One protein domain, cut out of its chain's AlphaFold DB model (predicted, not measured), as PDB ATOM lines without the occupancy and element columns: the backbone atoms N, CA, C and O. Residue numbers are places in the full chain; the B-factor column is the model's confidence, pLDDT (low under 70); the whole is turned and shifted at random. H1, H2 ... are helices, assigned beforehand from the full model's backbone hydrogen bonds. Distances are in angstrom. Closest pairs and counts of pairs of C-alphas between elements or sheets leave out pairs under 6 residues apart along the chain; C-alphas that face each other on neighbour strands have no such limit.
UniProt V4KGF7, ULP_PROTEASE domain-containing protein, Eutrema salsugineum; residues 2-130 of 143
ATOM      1  N   ASP A   2     211.146 212.304 155.845       51.03
ATOM      2  CA  ASP A   2     210.441 213.517 156.290       51.03
ATOM      3  C   ASP A   2     211.182 214.392 157.304       51.03
ATOM      4  O   ASP A   2     211.223 215.600 157.120       51.03
ATOM      5  N   ALA A   3     211.846 213.826 158.318       47.66
ATOM      6  CA  ALA A   3     212.594 214.634 159.293       47.66
ATOM      7  C   ALA A   3     213.782 215.387 158.659       47.66
ATOM      8  O   ALA A   3     214.052 216.535 158.999       47.66
ATOM      9  N   VAL A   4     214.461 214.761 157.689       54.84
ATOM     10  CA  VAL A   4     215.574 215.383 156.952       54.84
ATOM     11  C   VAL A   4     215.048 216.481 156.033       54.84
ATOM     12  O   VAL A   4     215.614 217.567 156.011       54.84
ATOM     13  N   MET A   5     213.937 216.233 155.333       59.12
ATOM     14  CA  MET A   5     213.276 217.244 154.500       59.12
ATOM     15  C   MET A   5     212.705 218.404 155.328       59.12
ATOM     16  O   MET A   5     212.762 219.549 154.884       59.12
ATOM     17  N   TYR A   6     212.225 218.144 156.547       57.56
ATOM     18  CA  TYR A   6     211.777 219.172 157.484       57.56
ATOM     19  C   TYR A   6     212.941 220.045 157.969       57.56
ATOM     20  O   TYR A   6     212.867 221.264 157.848       57.56
ATOM     21  N   LEU A   7     214.059 219.450 158.405       56.31
ATOM     22  CA  LEU A   7     215.274 220.206 158.750       56.31
ATOM     23  C   LEU A   7     215.796 221.031 157.565       56.31
ATOM     24  O   LEU A   7     216.244 222.166 157.736       56.31
ATOM     25  N   PHE A   8     215.721 220.483 156.352       54.72
ATOM     26  CA  PHE A   8     216.099 221.185 155.128       54.72
ATOM     27  C   PHE A   8     215.189 222.395 154.861       54.72
ATOM     28  O   PHE A   8     215.673 223.486 154.562       54.72
ATOM     29  N   ARG A   9     213.873 222.226 155.042       57.12
ATOM     30  CA  ARG A   9     212.853 223.276 154.914       57.12
ATOM     31  C   ARG A   9     212.972 224.360 155.985       57.12
ATOM     32  O   ARG A   9     212.827 225.540 155.683       57.12
ATOM     33  N   GLU A  10     213.251 224.000 157.231       54.00
ATOM     34  CA  GLU A  10     213.468 224.980 158.299       54.00
ATOM     35  C   GLU A  10     214.700 225.844 157.989       54.00
ATOM     36  O   GLU A  10     214.638 227.073 158.067       54.00
ATOM     37  N   ASN A  11     215.790 225.230 157.516       51.97
ATOM     38  CA  ASN A  11     217.004 225.948 157.123       51.97
ATOM     39  C   ASN A  11     216.802 226.906 155.930       51.97
ATOM     40  O   ASN A  11     217.411 227.981 155.918       51.97
ATOM     41  N   THR A  12     215.922 226.593 154.968       47.88
ATOM     42  CA  THR A  12     215.538 227.540 153.899       47.88
ATOM     43  C   THR A  12     214.601 228.646 154.403       47.88
ATOM     44  O   THR A  12     214.730 229.799 153.989       47.88
ATOM     45  N   THR A  13     213.720 228.340 155.360       46.00
ATOM     46  CA  THR A  13     212.750 229.287 155.948       46.00
ATOM     47  C   THR A  13     213.426 230.366 156.807       46.00
ATOM     48  O   THR A  13     212.967 231.506 156.848       46.00
ATOM     49  N   PHE A  14     214.585 230.076 157.407       48.75
ATOM     50  CA  PHE A  14     215.415 231.066 158.109       48.75
ATOM     51  C   PHE A  14     216.070 232.127 157.202       48.75
ATOM     52  O   PHE A  14     216.882 232.916 157.688       48.75
ATOM     53  N   ARG A  15     215.773 232.150 155.891       47.28
ATOM     54  CA  ARG A  15     216.429 233.005 154.878       47.28
ATOM     55  C   ARG A  15     217.956 232.901 154.878       47.28
ATOM     56  O   ARG A  15     218.639 233.756 154.321       47.28
ATOM     57  N   ARG A  16     218.509 231.842 155.477       45.94
ATOM     58  CA  ARG A  16     219.936 231.539 155.355       45.94
ATOM     59  C   ARG A  16     220.267 231.158 153.913       45.94
ATOM     60  O   ARG A  16     221.405 231.338 153.498       45.94
ATOM     61  N   TRP A  17     219.283 230.660 153.158       43.06
ATOM     62  CA  TRP A  17     219.370 230.336 151.732       43.06
ATOM     63  C   TRP A  17     218.377 231.201 150.940       43.06
ATOM     64  O   TRP A  17     217.325 231.560 151.465       43.06
ATOM     65  N   ILE A  18     218.706 231.535 149.686       48.47
ATOM     66  CA  ILE A  18     217.851 232.339 148.795       48.47
ATOM     67  C   ILE A  18     216.658 231.464 148.349       48.47
ATOM     68  O   ILE A  18     216.875 230.528 147.574       48.47
ATOM     69  N   PRO A  19     215.421 231.727 148.817       44.69
ATOM     70  CA  PRO A  19     214.261 230.848 148.600       44.69
ATOM     71  C   PRO A  19     213.874 230.691 147.124       44.69
ATOM     72  O   PRO A  19     213.313 229.676 146.722       44.69
ATOM     73  N   ASP A  20     214.225 231.678 146.305       45.28
ATOM     74  CA  ASP A  20     213.759 231.837 144.927       45.28
ATOM     75  C   ASP A  20     214.357 230.815 143.940       45.28
ATOM     76  O   ASP A  20     214.048 230.853 142.749       45.28
ATOM     77  N   ARG A  21     215.269 229.940 144.391       41.19
ATOM     78  CA  ARG A  21     216.076 229.079 143.506       41.19
ATOM     79  C   ARG A  21     216.036 227.587 143.813       41.19
ATOM     80  O   ARG A  21     216.682 226.829 143.094       41.19
ATOM     81  N   VAL A  22     215.313 227.145 144.842       41.16
ATOM     82  CA  VAL A  22     215.328 225.731 145.250       41.16
ATOM     83  C   VAL A  22     213.903 225.203 145.377       41.16
ATOM     84  O   VAL A  22     213.243 225.393 146.393       41.16
ATOM     85  N   ALA A  23     213.438 224.518 144.331       43.84
ATOM     86  CA  ALA A  23     212.221 223.717 144.356       43.84
ATOM     87  C   ALA A  23     212.596 222.235 144.241       43.84
ATOM     88  O   ALA A  23     213.346 221.844 143.346       43.84
ATOM     89  N   PHE A  24     212.075 221.409 145.147       45.62
ATOM     90  CA  PHE A  24     212.260 219.962 145.103       45.62
ATOM     91  C   PHE A  24     211.164 219.329 144.260       45.62
ATOM     92  O   PHE A  24     210.016 219.225 144.684       45.62
ATOM     93  N   MET A  25     211.533 218.902 143.056       41.94
ATOM     94  CA  MET A  25     210.670 218.119 142.183       41.94
ATOM     95  C   MET A  25     210.786 216.648 142.601       41.94
ATOM     96  O   MET A  25     211.787 215.998 142.307       41.94
ATOM     97  N   ASN A  26     209.799 216.116 143.329       45.50
ATOM     98  CA  ASN A  26     209.654 214.661 143.424       45.50
ATOM     99  C   ASN A  26     209.062 214.137 142.089       45.50
ATOM    100  O   ASN A  26     208.476 214.910 141.327       45.50
ATOM    101  N   CYS A  27     209.226 212.849 141.771       41.53
ATOM    102  CA  CYS A  27     208.724 212.290 140.507       41.53
ATOM    103  C   CYS A  27     207.199 212.428 140.350       41.53
ATOM    104  O   CYS A  27     206.724 212.736 139.262       41.53
ATOM    105  N   LEU A  28     206.441 212.289 141.441       48.44
ATOM    106  CA  LEU A  28     204.985 212.466 141.454       48.44
ATOM    107  C   LEU A  28     204.581 213.920 141.157       48.44
ATOM    108  O   LEU A  28     203.590 214.164 140.483       48.44
ATOM    109  N   PHE A  29     205.375 214.892 141.599       52.78
ATOM    110  CA  PHE A  29     205.171 216.317 141.381       52.78
ATOM    111  C   PHE A  29     205.477 216.701 139.930       52.78
ATOM    112  O   PHE A  29     204.783 217.536 139.361       52.78
ATOM    113  N   ALA A  30     206.467 216.060 139.298       50.72
ATOM    114  CA  ALA A  30     206.704 216.218 137.865       50.72
ATOM    115  C   ALA A  30     205.509 215.706 137.039       50.72
ATOM    116  O   ALA A  30     205.030 216.422 136.161       50.72
ATOM    117  N   GLU A  31     204.976 214.524 137.364       62.16
ATOM    118  CA  GLU A  31     203.773 213.977 136.715       62.16
ATOM    119  C   GLU A  31     202.534 214.856 136.952       62.16
ATOM    120  O   GLU A  31     201.775 215.121 136.021       62.16
ATOM    121  N   GLN A  32     202.360 215.400 138.161       63.00
ATOM    122  CA  GLN A  32     201.295 216.361 138.469       63.00
ATOM    123  C   GLN A  32     201.433 217.651 137.656       63.00
ATOM    124  O   GLN A  32     200.447 218.118 137.089       63.00
ATOM    125  N   ILE A  33     202.643 218.207 137.528       66.88
ATOM    126  CA  ILE A  33     202.886 219.372 136.668       66.88
ATOM    127  C   ILE A  33     202.563 219.046 135.211       66.88
ATOM    128  O   ILE A  33     201.938 219.864 134.542       66.88
ATOM    129  N   ILE A  34     202.952 217.871 134.708       69.69
ATOM    130  CA  ILE A  34     202.639 217.455 133.336       69.69
ATOM    131  C   ILE A  34     201.123 217.323 133.148       69.69
ATOM    132  O   ILE A  34     200.586 217.818 132.154       69.69
ATOM    133  N   GLY A  35     200.426 216.693 134.095       72.94
ATOM    134  CA  GLY A  35     198.973 216.543 134.083       72.94
ATOM    135  C   GLY A  35     198.250 217.888 134.079       72.94
ATOM    136  O   GLY A  35     197.417 218.139 133.207       72.94
ATOM    137  N   GLU A  36     198.617 218.789 134.988       67.94
ATOM    138  CA  GLU A  36     198.044 220.136 135.062       67.94
ATOM    139  C   GLU A  36     198.408 220.993 133.841       67.94
ATOM    140  O   GLU A  36     197.567 221.733 133.335       67.94
ATOM    141  N   TYR A  37     199.614 220.843 133.287       67.44
ATOM    142  CA  TYR A  37     200.017 221.525 132.057       67.44
ATOM    143  C   TYR A  37     199.197 221.057 130.847       67.44
ATOM    144  O   TYR A  37     198.756 221.877 130.041       67.44
ATOM    145  N   ARG A  38     198.916 219.752 130.733       72.50
ATOM    146  CA  ARG A  38     198.036 219.206 129.685       72.50
ATOM    147  C   ARG A  38     196.597 219.704 129.834       72.50
ATOM    148  O   ARG A  38     196.006 220.128 128.842       72.50
ATOM    149  N   LYS A  39     196.053 219.713 131.058       71.75
ATOM    150  CA  LYS A  39     194.725 220.287 131.346       71.75
ATOM    151  C   LYS A  39     194.679 221.770 130.983       71.75
ATOM    152  O   LYS A  39     193.737 222.209 130.332       71.75
ATOM    153  N   PHE A  40     195.710 222.529 131.348       65.56
ATOM    154  CA  PHE A  40     195.831 223.943 131.009       65.56
ATOM    155  C   PHE A  40     195.797 224.183 129.494       65.56
ATOM    156  O   PHE A  40     195.040 225.039 129.041       65.56
ATOM    157  N   LEU A  41     196.557 223.410 128.709       65.69
ATOM    158  CA  LEU A  41     196.546 223.509 127.246       65.69
ATOM    159  C   LEU A  41     195.152 223.228 126.664       65.69
ATOM    160  O   LEU A  41     194.665 224.016 125.854       65.69
ATOM    161  N   ALA A  42     194.473 222.180 127.141       66.31
ATOM    162  CA  ALA A  42     193.107 221.860 126.724       66.31
ATOM    163  C   ALA A  42     192.105 222.977 127.085       66.31
ATOM    164  O   ALA A  42     191.272 223.362 126.267       66.31
ATOM    165  N   PHE A  43     192.210 223.575 128.277       61.38
ATOM    166  CA  PHE A  43     191.374 224.720 128.667       61.38
ATOM    167  C   PHE A  43     191.655 225.973 127.823       61.38
ATOM    168  O   PHE A  43     190.734 226.738 127.531       61.38
ATOM    169  N   GLN A  44     192.903 226.187 127.401       57.38
ATOM    170  CA  GLN A  44     193.284 227.315 126.549       57.38
ATOM    171  C   GLN A  44     192.740 227.186 125.114       57.38
ATOM    172  O   GLN A  44     192.492 228.208 124.462       57.38
ATOM    173  N   GLU A  45     192.521 225.961 124.626       58.03
ATOM    174  CA  GLU A  45     191.859 225.691 123.342       58.03
ATOM    175  C   GLU A  45     190.348 225.974 123.385       58.03
ATOM    176  O   GLU A  45     189.806 226.495 122.411       58.03
ATOM    177  N   VAL A  46     189.684 225.724 124.519       55.81
ATOM    178  CA  VAL A  46     188.217 225.849 124.669       55.81
ATOM    179  C   VAL A  46     187.753 227.278 125.017       55.81
ATOM    180  O   VAL A  46     186.582 227.614 124.847       55.81
ATOM    181  N   GLN A  47     188.646 228.165 125.475       51.31
ATOM    182  CA  GLN A  47     188.284 229.546 125.833       51.31
ATOM    183  C   GLN A  47     187.988 230.435 124.610       51.31
ATOM    184  O   GLN A  47     188.758 230.479 123.645       51.31
ATOM    185  N   ALA A  48     186.914 231.232 124.694       56.22
ATOM    186  CA  ALA A  48     186.595 232.252 123.699       56.22
ATOM    187  C   ALA A  48     187.737 233.293 123.600       56.22
ATOM    188  O   ALA A  48     188.342 233.635 124.618       56.22
ATOM    189  N   PRO A  49     188.035 233.857 122.410       59.53
ATOM    190  CA  PRO A  49     189.211 234.714 122.181       59.53
ATOM    191  C   PRO A  49     189.338 235.934 123.107       59.53
ATOM    192  O   PRO A  49     190.416 236.503 123.234       59.53
ATOM    193  N   LYS A  50     188.229 236.344 123.728       58.19
ATOM    194  CA  LYS A  50     188.080 237.563 124.525       58.19
ATOM    195  C   LYS A  50     188.520 237.380 125.987       58.19
ATOM    196  O   LYS A  50     188.896 238.359 126.618       58.19
ATOM    197  N   ASP A  51     188.538 236.136 126.478       61.31
ATOM    198  CA  ASP A  51     188.791 235.798 127.889       61.31
ATOM    199  C   ASP A  51     190.158 235.126 128.122       61.31
ATOM    200  O   ASP A  51     190.547 234.851 129.261       61.31
ATOM    201  N   LYS A  52     190.942 234.898 127.053       60.53
ATOM    202  CA  LYS A  52     192.270 234.272 127.141       60.53
ATOM    203  C   LYS A  52     193.263 235.183 127.872       60.53
ATOM    204  O   LYS A  52     193.906 236.046 127.267       60.53
ATOM    205  N   LYS A  53     193.459 234.944 129.174       64.69
ATOM    206  CA  LYS A  53     194.601 235.494 129.924       64.69
ATOM    207  C   LYS A  53     195.897 235.050 129.238       64.69
ATOM    208  O   LYS A  53     196.197 233.857 129.179       64.69
ATOM    209  N   HIS A  54     196.670 236.006 128.725       60.75
ATOM    210  CA  HIS A  54     197.991 235.749 128.150       60.75
ATOM    211  C   HIS A  54     198.988 235.428 129.269       60.75
ATOM    212  O   HIS A  54     199.689 236.299 129.783       60.75
ATOM    213  N   LEU A  55     199.033 234.162 129.679       61.94
ATOM    214  CA  LEU A  55     200.091 233.654 130.542       61.94
ATOM    215  C   LEU A  55     201.372 233.541 129.716       61.94
ATOM    216  O   LEU A  55     201.413 232.849 128.700       61.94
ATOM    217  N   LYS A  56     202.426 234.234 130.152       69.88
ATOM    218  CA  LYS A  56     203.747 234.142 129.530       69.88
ATOM    219  C   LYS A  56     204.408 232.834 129.967       69.88
ATOM    220  O   LYS A  56     205.188 232.811 130.914       69.88
ATOM    221  N   VAL A  57     204.067 231.744 129.287       69.31
ATOM    222  CA  VAL A  57     204.737 230.455 129.471       69.31
ATOM    223  C   VAL A  57     206.110 230.547 128.813       69.31
ATOM    224  O   VAL A  57     206.216 230.726 127.601       69.31
ATOM    225  N   VAL A  58     207.166 230.470 129.620       73.88
ATOM    226  CA  VAL A  58     208.547 230.376 129.137       73.88
ATOM    227  C   VAL A  58     209.022 228.946 129.391       73.88
ATOM    228  O   VAL A  58     208.856 228.463 130.512       73.88
ATOM    229  N   PRO A  59     209.588 228.248 128.391       76.06
ATOM    230  CA  PRO A  59     210.155 226.921 128.601       76.06
ATOM    231  C   PRO A  59     211.253 226.946 129.669       76.06
ATOM    232  O   PRO A  59     212.094 227.847 129.682       76.06
ATOM    233  N   TYR A  60     211.275 225.937 130.535       77.12
ATOM    234  CA  TYR A  60     212.396 225.726 131.448       77.12
ATOM    235  C   TYR A  60     213.624 225.231 130.676       77.12
ATOM    236  O   TYR A  60     213.516 224.400 129.774       77.12
ATOM    237  N   SER A  61     214.807 225.710 131.057       79.56
ATOM    238  CA  SER A  61     216.073 225.174 130.559       79.56
ATOM    239  C   SER A  61     216.440 223.891 131.306       79.56
ATOM    240  O   SER A  61     216.521 223.900 132.536       79.56
ATOM    241  N   VAL A  62     216.727 222.814 130.574       78.88
ATOM    242  CA  VAL A  62     217.269 221.572 131.142       78.88
ATOM    243  C   VAL A  62     218.792 221.646 131.127       78.88
ATOM    244  O   VAL A  62     219.403 221.795 130.071       78.88
ATOM    245  N   LEU A  63     219.407 221.542 132.305       77.81
ATOM    246  CA  LEU A  63     220.857 221.559 132.473       77.81
ATOM    247  C   LEU A  63     221.335 220.177 132.909       77.81
ATOM    248  O   LEU A  63     221.068 219.734 134.025       77.81
ATOM    249  N   TYR A  64     222.079 219.505 132.034       79.00
ATOM    250  CA  TYR A  64     222.777 218.276 132.388       79.00
ATOM    251  C   TYR A  64     224.106 218.633 133.045       79.00
ATOM    252  O   TYR A  64     224.980 219.226 132.414       79.00
ATOM    253  N   THR A  65     224.260 218.270 134.315       79.31
ATOM    254  CA  THR A  65     225.510 218.509 135.041       79.31
ATOM    255  C   THR A  65     226.398 217.268 134.941       79.31
ATOM    256  O   THR A  65     225.919 216.165 135.213       79.31
ATOM    257  N   PRO A  66     227.677 217.401 134.545       83.38
ATOM    258  CA  PRO A  66     228.580 216.263 134.452       83.38
ATOM    259  C   PRO A  66     228.807 215.638 135.832       83.38
ATOM    260  O   PRO A  66     229.177 216.317 136.788       83.38
ATOM    261  N   MET A  67     228.614 214.323 135.915       86.00
ATOM    262  CA  MET A  67     228.842 213.519 137.116       86.00
ATOM    263  C   MET A  67     229.807 212.379 136.808       86.00
ATOM    264  O   MET A  67     229.928 211.948 135.658       86.00
ATOM    265  N   LYS A  68     230.482 211.858 137.840       87.19
ATOM    266  CA  LYS A  68     231.276 210.637 137.683       87.19
ATOM    267  C   LYS A  68     230.355 209.478 137.260       87.19
ATOM    268  O   LYS A  68     229.276 209.313 137.832       87.19
ATOM    269  N   PRO A  69     230.747 208.665 136.265       86.19
ATOM    270  CA  PRO A  69     229.959 207.507 135.867       86.19
ATOM    271  C   PRO A  69     230.034 206.410 136.937       86.19
ATOM    272  O   PRO A  69     231.049 206.265 137.617       86.19
ATOM    273  N   LYS A  70     228.987 205.577 137.023       88.12
ATOM    274  CA  LYS A  70     228.941 204.377 137.885       88.12
ATOM    275  C   LYS A  70     229.194 204.669 139.377       88.12
ATOM    276  O   LYS A  70     229.971 203.963 140.022       88.12
ATOM    277  N   ILE A  71     228.545 205.707 139.896       90.00
ATOM    278  CA  ILE A  71     228.495 206.033 141.329       90.00
ATOM    279  C   ILE A  71     227.420 205.216 142.055       90.00
ATOM    280  O   ILE A  71     226.557 204.608 141.422       90.00
ATOM    281  N   ASN A  72     227.461 205.233 143.386       90.00
ATOM    282  CA  ASN A  72     226.583 204.486 144.281       90.00
ATOM    283  C   ASN A  72     226.612 202.975 144.003       90.00
ATOM    284  O   ASN A  72     225.571 202.322 143.949       90.00
ATOM    285  N   LYS A  73     227.807 202.392 143.834       91.75
ATOM    286  CA  LYS A  73     227.953 200.948 143.565       91.75
ATOM    287  C   LYS A  73     227.363 200.076 144.673       91.75
ATOM    288  O   LYS A  73     226.895 198.977 144.400       91.75
ATOM    289  N   SER A  74     227.382 200.572 145.912       87.75
ATOM    290  CA  SER A  74     226.777 199.919 147.080       87.75
ATOM    291  C   SER A  74     225.245 199.912 147.041       87.75
ATOM    292  O   SER A  74     224.637 199.162 147.794       87.75
ATOM    293  N   GLN A  75     224.637 200.768 146.209       86.12
ATOM    294  CA  GLN A  75     223.202 201.057 146.136       86.12
ATOM    295  C   GLN A  75     222.575 201.575 147.442       86.12
ATOM    296  O   GLN A  75     221.360 201.721 147.524       86.12
ATOM    297  N   ASN A  76     223.392 201.949 148.429       89.25
ATOM    298  CA  ASN A  76     222.937 202.333 149.768       89.25
ATOM    299  C   ASN A  76     223.141 203.825 150.078       89.25
ATOM    300  O   ASN A  76     222.804 204.279 151.169       89.25
ATOM    301  N   ASP A  77     223.699 204.592 149.139       90.56
ATOM    302  CA  ASP A  77     224.079 205.995 149.332       90.56
ATOM    303  C   ASP A  77     223.209 206.985 148.549       90.56
ATOM    304  O   ASP A  77     223.521 208.173 148.509       90.56
ATOM    305  N   CYS A  78     222.107 206.546 147.933       89.69
ATOM    306  CA  CYS A  78     221.284 207.408 147.075       89.69
ATOM    307  C   CYS A  78     220.803 208.684 147.792       89.69
ATOM    308  O   CYS A  78     220.867 209.769 147.217       89.69
ATOM    309  N   GLY A  79     220.404 208.581 149.065       89.12
ATOM    310  CA  GLY A  79     220.015 209.738 149.878       89.12
ATOM    311  C   GLY A  79     221.182 210.679 150.196       89.12
ATOM    312  O   GLY A  79     221.008 211.894 150.201       89.12
ATOM    313  N   VAL A  80     222.384 210.133 150.404       90.50
ATOM    314  CA  VAL A  80     223.599 210.923 150.669       90.50
ATOM    315  C   VAL A  80     224.011 211.683 149.410       90.50
ATOM    316  O   VAL A  80     224.256 212.885 149.472       90.50
ATOM    317  N   TYR A  81     224.014 211.005 148.259       92.12
ATOM    318  CA  TYR A  81     224.267 211.625 146.959       92.12
ATOM    319  C   TYR A  81     223.254 212.727 146.655       92.12
ATOM    320  O   TYR A  81     223.661 213.820 146.275       92.12
ATOM    321  N   ALA A  82     221.959 212.482 146.879       91.19
ATOM    322  CA  ALA A  82     220.923 213.489 146.669       91.19
ATOM    323  C   ALA A  82     221.192 214.759 147.493       91.19
ATOM    324  O   ALA A  82     221.242 215.850 146.930       91.19
ATOM    325  N   LEU A  83     221.451 214.622 148.800       89.81
ATOM    326  CA  LEU A  83     221.773 215.761 149.668       89.81
ATOM    327  C   LEU A  83     223.024 216.509 149.200       89.81
ATOM    328  O   LEU A  83     223.016 217.737 149.123       89.81
ATOM    329  N   LYS A  84     224.081 215.780 148.827       89.75
ATOM    330  CA  LYS A  84     225.318 216.393 148.342       89.75
ATOM    331  C   LYS A  84     225.154 217.073 146.984       89.75
ATOM    332  O   LYS A  84     225.770 218.112 146.783       89.75
ATOM    333  N   PHE A  85     224.323 216.562 146.077       89.25
ATOM    334  CA  PHE A  85     224.030 217.251 144.815       89.25
ATOM    335  C   PHE A  85     223.293 218.567 145.042       89.25
ATOM    336  O   PHE A  85     223.624 219.567 144.409       89.25
ATOM    337  N   ILE A  86     222.346 218.591 145.980       89.00
ATOM    338  CA  ILE A  86     221.640 219.820 146.353       89.00
ATOM    339  C   ILE A  86     222.622 220.835 146.940       89.00
ATOM    340  O   ILE A  86     222.628 221.997 146.543       89.00
ATOM    341  N   GLU A  87     223.481 220.388 147.853       86.44
ATOM    342  CA  GLU A  87     224.516 221.222 148.455       86.44
ATOM    343  C   GLU A  87     225.489 221.762 147.397       86.44
ATOM    344  O   GLU A  87     225.780 222.957 147.365       86.44
ATOM    345  N   CYS A  88     225.939 220.917 146.471       88.56
ATOM    346  CA  CYS A  88     226.796 221.347 145.378       88.56
ATOM    347  C   CYS A  88     226.093 222.356 144.457       88.56
ATOM    348  O   CYS A  88     226.721 223.337 144.069       88.56
ATOM    349  N   HIS A  89     224.805 222.178 144.143       86.12
ATOM    350  CA  HIS A  89     224.033 223.169 143.387       86.12
ATOM    351  C   HIS A  89     223.932 224.505 144.125       86.12
ATOM    352  O   HIS A  89     224.118 225.553 143.509       86.12
ATOM    353  N   LEU A  90     223.671 224.473 145.434       84.50
ATOM    354  CA  LEU A  90     223.547 225.674 146.252       84.50
ATOM    355  C   LEU A  90     224.851 226.482 146.289       84.50
ATOM    356  O   LEU A  90     224.820 227.703 146.165       84.50
ATOM    357  N   PHE A  91     225.989 225.803 146.446       85.06
ATOM    358  CA  PHE A  91     227.301 226.442 146.574       85.06
ATOM    359  C   PHE A  91     228.066 226.578 145.249       85.06
ATOM    360  O   PHE A  91     229.197 227.060 145.237       85.06
ATOM    361  N   GLY A  92     227.475 226.160 144.124       86.44
ATOM    362  CA  GLY A  92     228.132 226.195 142.813       86.44
ATOM    363  C   GLY A  92     229.345 225.261 142.710       86.44
ATOM    364  O   GLY A  92     230.288 225.539 141.973       86.44
ATOM    365  N   HIS A  93     229.357 224.165 143.468       87.38
ATOM    366  CA  HIS A  93     230.428 223.175 143.441       87.38
ATOM    367  C   HIS A  93     230.229 222.136 142.333       87.38
ATOM    368  O   HIS A  93     229.108 221.754 142.000       87.38
ATOM    369  N   SER A  94     231.342 221.622 141.800       89.38
ATOM    370  CA  SER A  94     231.314 220.556 140.796       89.38
ATOM    371  C   SER A  94     230.855 219.221 141.385       89.38
ATOM    372  O   SER A  94     231.346 218.788 142.430       89.38
ATOM    373  N   PHE A  95     229.995 218.508 140.657       88.62
ATOM    374  CA  PHE A  95     229.514 217.176 141.045       88.62
ATOM    375  C   PHE A  95     230.550 216.082 140.823       88.62
ATOM    376  O   PHE A  95     230.451 215.005 141.405       88.62
ATOM    377  N   THR A  96     231.576 216.356 140.017       88.50
ATOM    378  CA  THR A  96     232.677 215.416 139.770       88.50
ATOM    379  C   THR A  96     233.479 215.096 141.028       88.50
ATOM    380  O   THR A  96     234.206 214.106 141.047       88.50
ATOM    381  N   MET A  97     233.341 215.906 142.082       86.50
ATOM    382  CA  MET A  97     233.974 215.655 143.370       86.50
ATOM    383  C   MET A  97     233.304 214.530 144.159       86.50
ATOM    384  O   MET A  97     233.914 214.060 145.103       86.50
ATOM    385  N   LEU A  98     232.092 214.087 143.813       90.25
ATOM    386  CA  LEU A  98     231.372 213.057 144.567       90.25
ATOM    387  C   LEU A  98     231.647 211.660 143.998       90.25
ATOM    388  O   LEU A  98     231.491 211.428 142.797       90.25
ATOM    389  N   ASP A  99     232.049 210.729 144.862       92.38
ATOM    390  CA  ASP A  99     232.275 209.322 144.523       92.38
ATOM    391  C   ASP A  99     232.111 208.398 145.736       92.38
ATOM    392  O   ASP A  99     231.961 208.841 146.871       92.38
ATOM    393  N   ASP A 100     232.154 207.088 145.489       91.12
ATOM    394  CA  ASP A 100     231.889 206.066 146.505       91.12
ATOM    395  C   ASP A 100     232.929 206.015 147.636       91.12
ATOM    396  O   ASP A 100     232.671 205.402 148.680       91.12
ATOM    397  N   GLU A 101     234.098 206.635 147.459       90.81
ATOM    398  CA  GLU A 101     235.119 206.712 148.503       90.81
ATOM    399  C   GLU A 101     234.783 207.837 149.478       90.81
ATOM    400  O   GLU A 101     234.695 207.609 150.689       90.81
ATOM    401  N   ASN A 102     234.510 209.037 148.961       91.56
ATOM    402  CA  ASN A 102     234.218 210.189 149.808       91.56
ATOM    403  C   ASN A 102     232.765 210.254 150.298       91.56
ATOM    404  O   ASN A 102     232.507 210.857 151.345       91.56
ATOM    405  N   ILE A 103     231.825 209.574 149.632       91.44
ATOM    406  CA  ILE A 103     230.417 209.572 150.045       91.44
ATOM    407  C   ILE A 103     230.233 208.957 151.435       91.44
ATOM    408  O   ILE A 103     229.353 209.367 152.187       91.44
ATOM    409  N   LYS A 104     231.110 208.028 151.835       89.69
ATOM    410  CA  LYS A 104     231.109 207.439 153.182       89.69
ATOM    411  C   LYS A 104     231.395 208.490 154.251       89.69
ATOM    412  O   LYS A 104     230.717 208.529 155.276       89.69
ATOM    413  N   MET A 105     232.358 209.372 153.993       90.19
ATOM    414  CA  MET A 105     232.668 210.485 154.890       90.19
ATOM    415  C   MET A 105     231.556 211.529 154.885       90.19
ATOM    416  O   MET A 105     231.191 212.026 155.947       90.19
ATOM    417  N   ALA A 106     230.958 211.807 153.723       90.94
ATOM    418  CA  ALA A 106     229.777 212.662 153.642       90.94
ATOM    419  C   ALA A 106     228.617 212.100 154.479       90.94
ATOM    420  O   ALA A 106     227.990 212.839 155.233       90.94
ATOM    421  N   ARG A 107     228.385 210.782 154.423       90.88
ATOM    422  CA  ARG A 107     227.379 210.089 155.236       90.88
ATOM    423  C   ARG A 107     227.638 210.281 156.728       90.88
ATOM    424  O   ARG A 107     226.731 210.676 157.452       90.88
ATOM    425  N   LEU A 108     228.870 210.043 157.183       90.94
ATOM    426  CA  LEU A 108     229.249 210.242 158.586       90.94
ATOM    427  C   LEU A 108     229.090 211.702 159.015       90.94
ATOM    428  O   LEU A 108     228.552 211.965 160.085       90.94
ATOM    429  N   LYS A 109     229.488 212.655 158.166       89.38
ATOM    430  CA  LYS A 109     229.328 214.084 158.448       89.38
ATOM    431  C   LYS A 109     227.859 214.466 158.606       89.38
ATOM    432  O   LYS A 109     227.532 215.148 159.568       89.38
ATOM    433  N   ILE A 110     226.985 213.974 157.726       87.75
ATOM    434  CA  ILE A 110     225.535 214.189 157.827       87.75
ATOM    435  C   ILE A 110     224.994 213.614 159.139       87.75
ATOM    436  O   ILE A 110     224.212 214.280 159.807       87.75
ATOM    437  N   VAL A 111     225.425 212.416 159.547       87.75
ATOM    438  CA  VAL A 111     225.014 211.830 160.833       87.75
ATOM    439  C   VAL A 111     225.470 212.696 162.006       87.75
ATOM    440  O   VAL A 111     224.663 212.985 162.886       87.75
ATOM    441  N   CYS A 112     226.723 213.157 162.010       88.19
ATOM    442  CA  CYS A 112     227.220 214.066 163.042       88.19
ATOM    443  C   CYS A 112     226.426 215.377 163.071       88.19
ATOM    444  O   CYS A 112     226.069 215.854 164.142       88.19
ATOM    445  N   ASP A 113     226.117 215.953 161.912       87.50
ATOM    446  CA  ASP A 113     225.358 217.202 161.824       87.50
ATOM    447  C   ASP A 113     223.922 217.034 162.315       87.50
ATOM    448  O   ASP A 113     223.432 217.880 163.059       87.50
ATOM    449  N   LEU A 114     223.273 215.919 161.974       86.31
ATOM    450  CA  LEU A 114     221.950 215.572 162.493       86.31
ATOM    451  C   LEU A 114     221.978 215.357 164.006       86.31
ATOM    452  O   LEU A 114     221.076 215.816 164.698       86.31
ATOM    453  N   TRP A 115     223.013 214.694 164.523       90.00
ATOM    454  CA  TRP A 115     223.188 214.490 165.957       90.00
ATOM    455  C   TRP A 115     223.334 215.818 166.705       90.00
ATOM    456  O   TRP A 115     222.633 216.043 167.687       90.00
ATOM    457  N   HIS A 116     224.186 216.725 166.218       83.94
ATOM    458  CA  HIS A 116     224.328 218.056 166.810       83.94
ATOM    459  C   HIS A 116     223.033 218.869 166.701       83.94
ATOM    460  O   HIS A 116     222.623 219.499 167.671       83.94
ATOM    461  N   ALA A 117     222.355 218.823 165.552       83.62
ATOM    462  CA  ALA A 117     221.088 219.520 165.347       83.62
ATOM    463  C   ALA A 117     219.976 218.995 166.269       83.62
ATOM    464  O   ALA A 117     219.168 219.772 166.764       83.62
ATOM    465  N   ALA A 118     219.959 217.692 166.559       85.44
ATOM    466  CA  ALA A 118     219.011 217.093 167.494       85.44
ATOM    467  C   ALA A 118     219.220 217.547 168.949       85.44
ATOM    468  O   ALA A 118     218.327 217.370 169.772       85.44
ATOM    469  N   GLN A 119     220.382 218.123 169.266       90.06
ATOM    470  CA  GLN A 119     220.698 218.689 170.578       90.06
ATOM    471  C   GLN A 119     220.516 220.212 170.629       90.06
ATOM    472  O   GLN A 119     220.639 220.802 171.701       90.06
ATOM    473  N   ASP A 120     220.229 220.861 169.497       90.00
ATOM    474  CA  ASP A 120     220.025 222.306 169.443       90.00
ATOM    475  C   ASP A 120     218.690 222.666 170.127       90.00
ATOM    476  O   ASP A 120     217.631 222.216 169.677       90.00
ATOM    477  N   PRO A 121     218.699 223.488 171.195       90.94
ATOM    478  CA  PRO A 121     217.494 223.794 171.959       90.94
ATOM    479  C   PRO A 121     216.419 224.507 171.126       90.94
ATOM    480  O   PRO A 121     215.233 224.289 171.361       90.94
ATOM    481  N   VAL A 122     216.805 225.304 170.122       91.38
ATOM    482  CA  VAL A 122     215.862 225.981 169.220       91.38
ATOM    483  C   VAL A 122     215.186 224.968 168.304       91.38
ATOM    484  O   VAL A 122     213.977 225.041 168.077       91.38
ATOM    485  N   LEU A 123     215.947 224.008 167.774       84.94
ATOM    486  CA  LEU A 123     215.383 222.957 166.927       84.94
ATOM    487  C   LEU A 123     214.511 222.000 167.737       84.94
ATOM    488  O   LEU A 123     213.429 221.650 167.276       84.94
ATOM    489  N   ILE A 124     214.919 221.645 168.957       87.06
ATOM    490  CA  ILE A 124     214.106 220.850 169.884       87.06
ATOM    491  C   ILE A 124     212.767 221.548 170.158       87.06
ATOM    492  O   ILE A 124     211.714 220.916 170.054       87.06
ATOM    493  N   GLU A 125     212.782 222.848 170.463       88.94
ATOM    494  CA  GLU A 125     211.560 223.616 170.717       88.94
ATOM    495  C   GLU A 125     210.638 223.675 169.489       88.94
ATOM    496  O   GLU A 125     209.419 223.598 169.620       88.94
ATOM    497  N   ARG A 126     211.191 223.798 168.282       86.31
ATOM    498  CA  ARG A 126     210.388 223.810 167.050       86.31
ATOM    499  C   ARG A 126     209.811 222.446 166.720       86.31
ATOM    500  O   ARG A 126     208.624 222.350 166.421       86.31
ATOM    501  N   MET A 127     210.631 221.402 166.821       83.50
ATOM    502  CA  MET A 127     210.213 220.022 166.587       83.50
ATOM    503  C   MET A 127     209.130 219.582 167.574       83.50
ATOM    504  O   MET A 127     208.260 218.808 167.192       83.50
ATOM    505  N   SER A 128     209.130 220.088 168.815       88.31
ATOM    506  CA  SER A 128     208.077 219.767 169.792       88.31
ATOM    507  C   SER A 128     206.713 220.371 169.444       88.31
ATOM    508  O   SER A 128     205.690 219.869 169.899       88.31
ATOM    509  N   ARG A 129     206.695 221.425 168.621       88.25
ATOM    510  CA  ARG A 129     205.483 222.086 168.116       88.25
ATOM    511  C   ARG A 129     205.124 221.654 166.692       88.25
ATOM    512  O   ARG A 129     204.172 222.182 166.123       88.25
ATOM    513  N   TYR A 130     205.909 220.762 166.087       84.69
ATOM    514  CA  TYR A 130     205.678 220.319 164.721       84.69
ATOM    515  C   TYR A 130     204.495 219.353 164.666       84.69
ATOM    516  O   TYR A 130     204.558 218.244 165.195       84.69
TER     517      TYR A 130
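AT A GLANCE: This is residues 2 to 130 of the 143 residues of the protein "ULP_PROTEASE domain-containing protein" of Eutrema salsugineum (UniProt V4KGF7). Three helices make an open bracket, with H4 as its upright, H3 crosswise near the beginning of H4 and H5 turned off at its end, and H1 sits in the bracket's mouth near H5. From this frame a long loose arm reaches away, made of H2 and the stretch with no named element after it: residues 26 to 32, of which 27 to 32 belong to H2, residues 34 to 42 of H2, and residues 45 to 51 and 55 to 64 stand free and stick out. The printed part has 129 residues, with five named helices in the order H1, H2, H3, H4, H5 and no named strand, and its class is all helix. It is loose, with a radius of gyration of the C-alphas of 20.0 A, and the C-alphas span 60 by 43 by 24 A.

HOW THE PARTS SIT: H1, residues 2 to 13, touches no helix, but it is near H5, residues 121 to 128, with 6 pairs of C-alphas within 10 A. H1 is apart from H4, residues 102 to 118, but only just, the closest C-alphas being 8.4 A apart. H2, residues 27 to 46, touches no helix. H3, residues 78 to 91, is apart from H1 and from H2. H3 touches H4, with residues 80 to 84 of H3 and 103 to 107 of H4 alone; the closest C-alphas are those of Val 80 and Arg 107, 6.0 A apart. Their lines are about perpendicular, at 83 degrees. H4 and H5 are close but not clearly touching, and the closest C-alphas, those of Ala 118 and Ile 124, are 6.6 A apart. Their lines are about perpendicular too, at 84 degrees. In H1, H2, H3, H4 and H5 every O i to N i+4 pair is within hydrogen-bond range.

IN THESE COORDINATES: H1 begins at C-alpha 2, at (210.441, 213.517, 156.290), and measures 15.9 A from first to last C-alpha. H2, the longest helix by residues, runs 29.2 A to C-alpha 46 at (188.217, 225.849, 124.669). H3 measures 20.0 A and H4 24.3 A. H5 has 8 residues and ends at C-alpha 128, at (208.077, 219.767, 169.792).

THE WHOLE: The two C-alphas farthest apart are those of Lys 50 and Glu 101, at 61.2 A, while the first and last printed C-alphas, of Asp 2 and Tyr 130, are 11.8 A apart. The printed part has no cut. The links from H1 to H2, 13 residues, and from H2 to H3, 31 residues, are long; that from H3 to H4 is short and that from H4 to H5 is tight. The mean pLDDT of the printed part is 73.7, and it is under 70 at residues 2 to 34, 36 to 37 and 40 to 57.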